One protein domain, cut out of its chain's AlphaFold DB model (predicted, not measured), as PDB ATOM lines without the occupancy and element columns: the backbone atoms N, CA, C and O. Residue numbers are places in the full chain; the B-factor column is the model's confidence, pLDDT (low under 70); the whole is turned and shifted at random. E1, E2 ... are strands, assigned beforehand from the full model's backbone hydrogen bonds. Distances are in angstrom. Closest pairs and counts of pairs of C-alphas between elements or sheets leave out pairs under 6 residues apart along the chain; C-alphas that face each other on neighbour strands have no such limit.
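AT A GLANCE: This is residues 11 to 74 of the 169 residues of an uncharacterized protein of Nitrosospira multiformis (UniProt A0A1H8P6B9). Two small antiparallel sheets sit end to end along the longest axis: a four-stranded one, E2 E1 E5 E4, curled like part of a barrel that is not closed, and a strongly twisted three-stranded one, E3 E6 E7. E2 bends and reaches from the first sheet toward the second, and E5 runs on into E6 across a break of two residues. The printed part has 64 residues, with seven named strands in the order E1 to E7 and no named helix; the class is all strand. It is compact, with a radius of gyration of the C-alphas of 12.1 A, and spans 34 by 24 by 13 A.

HOW THE PARTS SIT: The larger sheet has the order E2, residues 22 to 30; E1, residues 11 to 15; E5, residues 52 to 55; and E4, residues 43 to 45. Its edge strands are E2 and E4, and across it the way turns by 158 degrees. E1 and E2 form a hairpin at 142 degrees, with N 14 and O 23 2.7 A apart, within hydrogen-bond range. E1 and E5 are antiparallel at 134 degrees, with N 15 to O 54 at 2.8 A. E4 and E5 form a hairpin at 134 degrees, with N 53 to O 44 at 2.8 A. The pairing of E5 is staggered: residues 52 to 54 pair with E4 and 54 to 55 with E1. E2 bends by 80 degrees at residue 27, and its closest C-alphas to E4 are those of Arg 27 and Glu 44, 6.8 A apart. The smaller sheet has the order E3, residues 34 to 39; E6, residues 58 to 63; and E7, residues 66 to 72. E3 and E6 are antiparallel at 158 degrees, with N 62 to O 34 at 2.7 A. E6 and E7 form a hairpin at 152 degrees, with N 61 to O 68 at 2.8 A. Between the sheets, the closest C-alphas of E2 and E6 are those of Ile 30 and Met 62, 7.3 A apart. E1 and E3 are apart.

IN THESE COORDINATES: E1 begins at C-alpha 11, (-21.880, -39.414, 43.022), and is 13.3 A long. E2 is 19.0 A, E3 13.1 A, E4 7.1 A, E5 9.6 A and E6 15.8 A. E7, 16.4 A long, ends at C-alpha 72, (-22.285, -23.586, 46.112).

THE WHOLE: The C-alphas of Ser 18 and Asn 64 are the two farthest apart, at 35.2 A. The printed part has no cut and no long link. Mean pLDDT of the printed part is 81.6; residues 71 to 74 are under 70.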
ATOM      1  N   GLN A  11     -20.457 -39.642  43.284       78.19
ATOM      2  CA  GLN A  11     -21.880 -39.414  43.022       78.19
ATOM      3  C   GLN A  11     -22.358 -38.165  43.758       78.19
ATOM      4  O   GLN A  11     -21.961 -37.922  44.898       78.19
ATOM      5  N   LEU A  12     -23.240 -37.400  43.117       85.19
ATOM      6  CA  LEU A  12     -23.946 -36.299  43.768       85.19
ATOM      7  C   LEU A  12     -25.050 -36.826  44.678       85.19
ATOM      8  O   LEU A  12     -25.569 -37.923  44.477       85.19
ATOM      9  N   HIS A  13     -25.434 -36.029  45.668       86.38
ATOM     10  CA  HIS A  13     -26.602 -36.314  46.493       86.38
ATOM     11  C   HIS A  13     -27.863 -35.695  45.883       86.38
ATOM     12  O   HIS A  13     -27.799 -34.685  45.183       86.38
ATOM     13  N   ALA A  14     -29.010 -36.298  46.169       87.69
ATOM     14  CA  ALA A  14     -30.332 -35.808  45.834       87.69
ATOM     15  C   ALA A  14     -31.220 -35.766  47.078       87.69
ATOM     16  O   ALA A  14     -31.073 -36.580  47.994       87.69
ATOM     17  N   SER A  15     -32.141 -34.808  47.096       86.00
ATOM     18  CA  SER A  15     -33.078 -34.547  48.185       86.00
ATOM     19  C   SER A  15     -34.510 -34.548  47.667       86.00
ATOM     20  O   SER A  15     -34.832 -33.854  46.703       86.00
ATOM     21  N   CYS A  16     -35.388 -35.333  48.287       80.44
ATOM     22  CA  CYS A  16     -36.803 -35.367  47.939       80.44
ATOM     23  C   CYS A  16     -37.621 -34.508  48.902       80.44
ATOM     24  O   CYS A  16     -37.763 -34.843  50.075       80.44
ATOM     25  N   SER A  17     -38.240 -33.446  48.393       76.81
ATOM     26  CA  SER A  17     -39.126 -32.584  49.183       76.81
ATOM     27  C   SER A  17     -40.444 -33.257  49.579       76.81
ATOM     28  O   SER A  17     -41.054 -32.858  50.565       76.81
ATOM     29  N   SER A  18     -40.884 -34.290  48.849       77.62
ATOM     30  CA  SER A  18     -42.155 -34.973  49.122       77.62
ATOM     31  C   SER A  18     -42.094 -35.936  50.308       77.62
ATOM     32  O   SER A  18     -43.064 -36.031  51.051       77.62
ATOM     33  N   CYS A  19     -40.987 -36.664  50.492       75.31
ATOM     34  CA  CYS A  19     -40.835 -37.633  51.591       75.31
ATOM     35  C   CYS A  19     -39.655 -37.343  52.530       75.31
ATOM     36  O   CYS A  19     -39.453 -38.080  53.489       75.31
ATOM     37  N   GLY A  20     -38.857 -36.307  52.254       77.25
ATOM     38  CA  GLY A  20     -37.689 -35.925  53.055       77.25
ATOM     39  C   GLY A  20     -36.445 -36.793  52.846       77.25
ATOM     40  O   GLY A  20     -35.450 -36.601  53.539       77.25
ATOM     41  N   ALA A  21     -36.472 -37.753  51.916       76.44
ATOM     42  CA  ALA A  21     -35.349 -38.660  51.704       76.44
ATOM     43  C   ALA A  21     -34.129 -37.950  51.092       76.44
ATOM     44  O   ALA A  21     -34.251 -37.246  50.088       76.44
ATOM     45  N   LEU A  22     -32.947 -38.231  51.646       82.19
ATOM     46  CA  LEU A  22     -31.640 -37.875  51.093       82.19
ATOM     47  C   LEU A  22     -30.959 -39.142  50.570       82.19
ATOM     48  O   LEU A  22     -30.859 -40.134  51.292       82.19
ATOM     49  N   PHE A  23     -30.505 -39.137  49.319       84.94
ATOM     50  CA  PHE A  23     -29.914 -40.325  48.696       84.94
ATOM     51  C   PHE A  23     -28.881 -39.981  47.628       84.94
ATOM     52  O   PHE A  23     -28.809 -38.855  47.149       84.94
ATOM     53  N   ARG A  24     -28.048 -40.955  47.250       87.88
ATOM     54  CA  ARG A  24     -27.079 -40.783  46.160       87.88
ATOM     55  C   ARG A  24     -27.783 -40.831  44.810       87.88
ATOM     56  O   ARG A  24     -28.550 -41.760  44.549       87.88
ATOM     57  N   SER A  25     -27.472 -39.863  43.956       88.56
ATOM     58  CA  SER A  25     -28.021 -39.776  42.616       88.56
ATOM     59  C   SER A  25     -27.569 -40.944  41.759       88.56
ATOM     60  O   SER A  25     -26.374 -41.237  41.663       88.56
ATOM     61  N   LYS A  26     -28.527 -41.597  41.098       85.94
ATOM     62  CA  LYS A  26     -28.225 -42.652  40.114       85.94
ATOM     63  C   LYS A  26     -28.094 -42.098  38.700       85.94
ATOM     64  O   LYS A  26     -27.584 -42.794  37.823       85.94
ATOM     65  N   ARG A  27     -28.564 -40.867  38.469       84.56
ATOM     66  CA  ARG A  27     -28.542 -40.220  37.150       84.56
ATOM     67  C   ARG A  27     -27.227 -39.532  36.830       84.56
ATOM     68  O   ARG A  27     -26.895 -39.411  35.656       84.56
ATOM     69  N   VAL A  28     -26.485 -39.097  37.845       80.19
ATOM     70  CA  VAL A  28     -25.235 -38.362  37.648       80.19
ATOM     71  C   VAL A  28     -24.054 -39.197  38.120       80.19
ATOM     72  O   VAL A  28     -23.908 -39.485  39.307       80.19
ATOM     73  N   ARG A  29     -23.181 -39.550  37.175       80.44
ATOM     74  CA  ARG A  29     -21.853 -40.106  37.443       80.44
ATOM     75  C   ARG A  29     -20.829 -39.200  36.789       80.44
ATOM     76  O   ARG A  29     -20.907 -38.945  35.590       80.44
ATOM     77  N   ILE A  30     -19.894 -38.715  37.590       78.81
ATOM     78  CA  ILE A  30     -18.768 -37.917  37.120       78.81
ATOM     79  C   ILE A  30     -17.547 -38.821  37.215       78.81
ATOM     80  O   ILE A  30     -17.294 -39.400  38.270       78.81
ATOM     81  N   ALA A  31     -16.825 -38.973  36.111       76.75
ATOM     82  CA  ALA A  31     -15.639 -39.813  36.025       76.75
ATOM     83  C   ALA A  31     -14.488 -39.035  35.379       76.75
ATOM     84  O   ALA A  31     -14.703 -38.121  34.584       76.75
ATOM     85  N   GLY A  32     -13.256 -39.426  35.709       79.75
ATOM     86  CA  GLY A  32     -12.043 -38.787  35.199       79.75
ATOM     87  C   GLY A  32     -11.685 -37.489  35.925       79.75
ATOM     88  O   GLY A  32     -12.045 -37.292  37.080       79.75
ATOM     89  N   ASN A  33     -10.930 -36.623  35.248       79.50
ATOM     90  CA  ASN A  33     -10.566 -35.297  35.744       79.50
ATOM     91  C   ASN A  33     -11.329 -34.251  34.931       79.50
ATOM     92  O   ASN A  33     -11.017 -34.019  33.762       79.50
ATOM     93  N   THR A  34     -12.325 -33.618  35.538       79.94
ATOM     94  CA  THR A  34     -13.169 -32.619  34.876       79.94
ATOM     95  C   THR A  34     -13.316 -31.421  35.791       79.94
ATOM     96  O   THR A  34     -13.504 -31.589  36.988       79.94
ATOM     97  N   LYS A  35     -13.214 -30.211  35.249       83.25
ATOM     98  CA  LYS A  35     -13.325 -28.973  36.026       83.25
ATOM     99  C   LYS A  35     -14.519 -28.154  35.559       83.25
ATOM    100  O   LYS A  35     -14.843 -28.176  34.374       83.25
ATOM    101  N   GLY A  36     -15.133 -27.423  36.480       78.25
ATOM    102  CA  GLY A  36     -16.183 -26.454  36.197       78.25
ATOM    103  C   GLY A  36     -17.517 -27.070  35.780       78.25
ATOM    104  O   GLY A  36     -18.259 -26.434  35.036       78.25
ATOM    105  N   ILE A  37     -17.843 -28.289  36.224       83.25
ATOM    106  CA  ILE A  37     -19.144 -28.884  35.900       83.25
ATOM    107  C   ILE A  37     -20.217 -28.178  36.725       83.25
ATOM    108  O   ILE A  37     -20.237 -28.295  37.950       83.25
ATOM    109  N   ALA A  38     -21.114 -27.462  36.054       80.75
ATOM    110  CA  ALA A  38     -22.258 -26.818  36.683       80.75
ATOM    111  C   ALA A  38     -23.486 -27.738  36.646       80.75
ATOM    112  O   ALA A  38     -23.959 -28.116  35.573       80.75
ATOM    113  N   PHE A  39     -24.030 -28.060  37.819       82.50
ATOM    114  CA  PHE A  39     -25.323 -28.725  37.959       82.50
ATOM    115  C   PHE A  39     -26.362 -27.701  38.401       82.50
ATOM    116  O   PHE A  39     -26.265 -27.148  39.494       82.50
ATOM    117  N   LEU A  40     -27.358 -27.468  37.546       79.81
ATOM    118  CA  LEU A  40     -28.449 -26.526  37.782       79.81
ATOM    119  C   LEU A  40     -29.785 -27.203  37.483       79.81
ATOM    120  O   LEU A  40     -29.950 -27.775  36.404       79.81
ATOM    121  N   ASN A  41     -30.733 -27.126  38.421       80.50
ATOM    122  CA  ASN A  41     -32.115 -27.581  38.259       80.50
ATOM    123  C   ASN A  41     -32.232 -29.051  37.798       80.50
ATOM    124  O   ASN A  41     -33.138 -29.422  37.047       80.50
ATOM    125  N   ASN A  42     -31.286 -29.887  38.231       86.94
ATOM    126  CA  ASN A  42     -31.257 -31.305  37.904       86.94
ATOM    127  C   ASN A  42     -32.201 -32.067  38.832       86.94
ATOM    128  O   ASN A  42     -32.177 -31.878  40.045       86.94
ATOM    129  N   LYS A  43     -33.018 -32.954  38.259       91.69
ATOM    130  CA  LYS A  43     -33.984 -33.759  39.011       91.69
ATOM    131  C   LYS A  43     -33.876 -35.240  38.678       91.69
ATOM    132  O   LYS A  43     -33.603 -35.639  37.538       91.69
ATOM    133  N   GLU A  44     -34.184 -36.070  39.661       93.88
ATOM    134  CA  GLU A  44     -34.357 -37.507  39.471       93.88
ATOM    135  C   GLU A  44     -35.582 -38.042  40.198       93.88
ATOM    136  O   GLU A  44     -36.153 -37.390  41.065       93.88
ATOM    137  N   THR A  45     -36.012 -39.240  39.818       95.25
ATOM    138  CA  THR A  45     -37.104 -39.929  40.501       95.25
ATOM    139  C   THR A  45     -36.623 -40.414  41.866       95.25
ATOM    140  O   THR A  45     -35.628 -41.134  41.963       95.25
ATOM    141  N   CYS A  46     -37.343 -40.046  42.922       90.94
ATOM    142  CA  CYS A  46     -37.093 -40.514  44.275       90.94
ATOM    143  C   CYS A  46     -37.273 -42.030  44.350       90.94
ATOM    144  O   CYS A  46     -38.339 -42.558  44.036       90.94
ATOM    145  N   LEU A  47     -36.241 -42.720  44.835       90.00
ATOM    146  CA  LEU A  47     -36.227 -44.180  44.962       90.00
ATOM    147  C   LEU A  47     -37.187 -44.712  46.038       90.00
ATOM    148  O   LEU A  47     -37.451 -45.909  46.063       90.00
ATOM    149  N   PHE A  48     -37.687 -43.842  46.921       86.50
ATOM    150  CA  PHE A  48     -38.531 -44.222  48.055       86.50
ATOM    151  C   PHE A  48     -40.019 -43.953  47.818       86.50
ATOM    152  O   PHE A  48     -40.845 -44.772  48.199       86.50
ATOM    153  N   CYS A  49     -40.376 -42.821  47.200       87.56
ATOM    154  CA  CYS A  49     -41.779 -42.418  47.022       87.56
ATOM    155  C   CYS A  49     -42.193 -42.173  45.562       87.56
ATOM    156  O   CYS A  49     -43.353 -41.867  45.306       87.56
ATOM    157  N   GLY A  50     -41.265 -42.254  44.600       92.56
ATOM    158  CA  GLY A  50     -41.544 -42.038  43.175       92.56
ATOM    159  C   GLY A  50     -41.730 -40.576  42.743       92.56
ATOM    160  O   GLY A  50     -41.772 -40.305  41.545       92.56
ATOM    161  N   ALA A  51     -41.796 -39.620  43.677       93.50
ATOM    162  CA  ALA A  51     -41.854 -38.191  43.360       93.50
ATOM    163  C   ALA A  51     -40.526 -37.668  42.779       93.50
ATOM    164  O   ALA A  51     -39.507 -38.355  42.800       93.50
ATOM    165  N   LEU A  52     -40.507 -36.431  42.276       92.81
ATOM    166  CA  LEU A  52     -39.264 -35.795  41.830       92.81
ATOM    167  C   LEU A  52     -38.425 -35.337  43.031       92.81
ATOM    168  O   LEU A  52     -38.925 -34.680  43.941       92.81
ATOM    169  N   ALA A  53     -37.139 -35.667  42.999       90.62
ATOM    170  CA  ALA A  53     -36.110 -35.216  43.922       90.62
ATOM    171  C   ALA A  53     -35.144 -34.264  43.208       90.62
ATOM    172  O   ALA A  53     -34.868 -34.425  42.017       90.62
ATOM    173  N   ASP A  54     -34.637 -33.283  43.944       88.31
ATOM    174  CA  ASP A  54     -33.664 -32.303  43.476       88.31
ATOM    175  C   ASP A  54     -32.246 -32.836  43.686       88.31
ATOM    176  O   ASP A  54     -31.874 -33.208  44.800       88.31
ATOM    177  N   ILE A  55     -31.454 -32.887  42.617       89.94
ATOM    178  CA  ILE A  55     -30.027 -33.210  42.682       89.94
ATOM    179  C   ILE A  55     -29.278 -31.962  43.148       89.94
ATOM    180  O   ILE A  55     -29.625 -30.844  42.770       89.94
ATOM    181  N   GLN A  56     -28.239 -32.161  43.959       83.44
ATOM    182  CA  GLN A  56     -27.412 -31.093  44.503       83.44
ATOM    183  C   GLN A  56     -26.918 -30.136  43.408       83.44
ATOM    184  O   GLN A  56     -26.281 -30.546  42.435       83.44
ATOM    185  N   GLU A  57     -27.205 -28.851  43.601       83.62
ATOM    186  CA  GLU A  57     -26.793 -27.777  42.703       83.62
ATOM    187  C   GLU A  57     -25.421 -27.222  43.099       83.62
ATOM    188  O   GLU A  57     -25.039 -27.219  44.274       83.62
ATOM    189  N   GLY A  58     -24.683 -26.729  42.107       81.88
ATOM    190  CA  GLY A  58     -23.384 -26.100  42.318       81.88
ATOM    191  C   GLY A  58     -22.432 -26.300  41.147       81.88
ATOM    192  O   GLY A  58     -22.753 -26.952  40.151       81.88
ATOM    193  N   THR A  59     -21.239 -25.724  41.275       80.31
ATOM    194  CA  THR A  59     -20.121 -25.982  40.358       80.31
ATOM    195  C   THR A  59     -19.132 -26.915  41.029       80.31
ATOM    196  O   THR A  59     -18.708 -26.653  42.158       80.31
ATOM    197  N   PHE A  60     -18.737 -27.977  40.336       83.62
ATOM    198  CA  PHE A  60     -17.871 -29.015  40.871       83.62
ATOM    199  C   PHE A  60     -16.648 -29.238  39.984       83.62
ATOM    200  O   PHE A  60     -16.733 -29.227  38.754       83.62
ATOM    201  N   ASP A  61     -15.530 -29.513  40.642       82.31
ATOM    202  CA  ASP A  61     -14.314 -30.029  40.040       82.31
ATOM    203  C   ASP A  61     -14.124 -31.471  40.503       82.31
ATOM    204  O   ASP A  61     -14.129 -31.764  41.695       82.31
ATOM    205  N   MET A  62     -13.906 -32.371  39.560       83.00
ATOM    206  CA  MET A  62     -13.414 -33.714  39.802       83.00
ATOM    207  C   MET A  62     -11.893 -33.699  39.641       83.00
ATOM    208  O   MET A  62     -11.377 -33.564  38.527       83.00
ATOM    209  N   VAL A  63     -11.170 -33.802  40.757       79.06
ATOM    210  CA  VAL A  63      -9.700 -33.800  40.780       79.06
ATOM    211  C   VAL A  63      -9.226 -35.070  41.464       79.06
ATOM    212  O   VAL A  63      -9.545 -35.304  42.626       79.06
ATOM    213  N   ASN A  64      -8.462 -35.894  40.744       76.06
ATOM    214  CA  ASN A  64      -7.960 -37.183  41.231       76.06
ATOM    215  C   ASN A  64      -9.091 -38.105  41.728       76.06
ATOM    216  O   ASN A  64      -8.937 -38.831  42.709       76.06
ATOM    217  N   GLY A  65     -10.246 -38.038  41.058       71.19
ATOM    218  CA  GLY A  65     -11.437 -38.820  41.385       71.19
ATOM    219  C   GLY A  65     -12.136 -38.435  42.693       71.19
ATOM    220  O   GLY A  65     -13.001 -39.168  43.164       71.19
ATOM    221  N   VAL A  66     -11.782 -37.285  43.271       74.31
ATOM    222  CA  VAL A  66     -12.521 -36.659  44.367       74.31
ATOM    223  C   VAL A  66     -13.353 -35.521  43.796       74.31
ATOM    224  O   VAL A  66     -12.816 -34.608  43.159       74.31
ATOM    225  N   LEU A  67     -14.662 -35.561  44.044       77.62
ATOM    226  CA  LEU A  67     -15.546 -34.458  43.697       77.62
ATOM    227  C   LEU A  67     -15.421 -33.356  44.743       77.62
ATOM    228  O   LEU A  67     -15.749 -33.538  45.916       77.62
ATOM    229  N   ARG A  68     -14.969 -32.193  44.299       76.50
ATOM    230  CA  ARG A  68     -14.873 -30.983  45.098       76.50
ATOM    231  C   ARG A  68     -15.913 -29.990  44.613       76.50
ATOM    232  O   ARG A  68     -15.905 -29.596  43.451       76.50
ATOM    233  N   MET A  69     -16.776 -29.535  45.512       74.69
ATOM    234  CA  MET A  69     -17.610 -28.369  45.238       74.69
ATOM    235  C   MET A  69     -16.717 -27.124  45.208       74.69
ATOM    236  O   MET A  69     -16.002 -26.831  46.168       74.69
ATOM    237  N   VAL A  70     -16.720 -26.426  44.076       77.62
ATOM    238  CA  VAL A  70     -15.949 -25.198  43.838       77.62
ATOM    239  C   VAL A  70     -16.783 -23.974  44.182       77.62
ATOM    240  O   VAL A  70     -16.256 -22.996  44.709       77.62
ATOM    241  N   ARG A  71     -18.084 -24.025  43.883       63.91
ATOM    242  CA  ARG A  71     -19.058 -22.991  44.235       63.91
ATOM    243  C   ARG A  71     -20.363 -23.655  44.635       63.91
ATOM    244  O   ARG A  71     -20.853 -24.513  43.894       63.91
ATOM    245  N   ASP A  72     -20.905 -23.258  45.781       60.25
ATOM    246  CA  ASP A  72     -22.285 -23.586  46.112       60.25
ATOM    247  C   ASP A  72     -23.237 -22.856  45.154       60.25
ATOM    248  O   ASP A  72     -22.883 -21.854  44.524       60.25
ATOM    249  N   ALA A  73     -24.454 -23.373  45.001       56.50
ATOM    250  CA  ALA A  73     -25.530 -22.566  44.454       56.50
ATOM    251  C   ALA A  73     -25.898 -21.521  45.516       56.50
ATOM    252  O   ALA A  73     -26.720 -21.770  46.395       56.50
ATOM    253  N   THR A  74     -25.255 -20.356  45.445       62.53
ATOM    254  CA  THR A  74     -25.355 -19.273  46.440       62.53
ATOM    255  C   THR A  74     -26.802 -18.788  46.632       62.53
ATOM    256  O   THR A  74     -27.151 -18.213  47.664       62.53
TER     257      THR A  74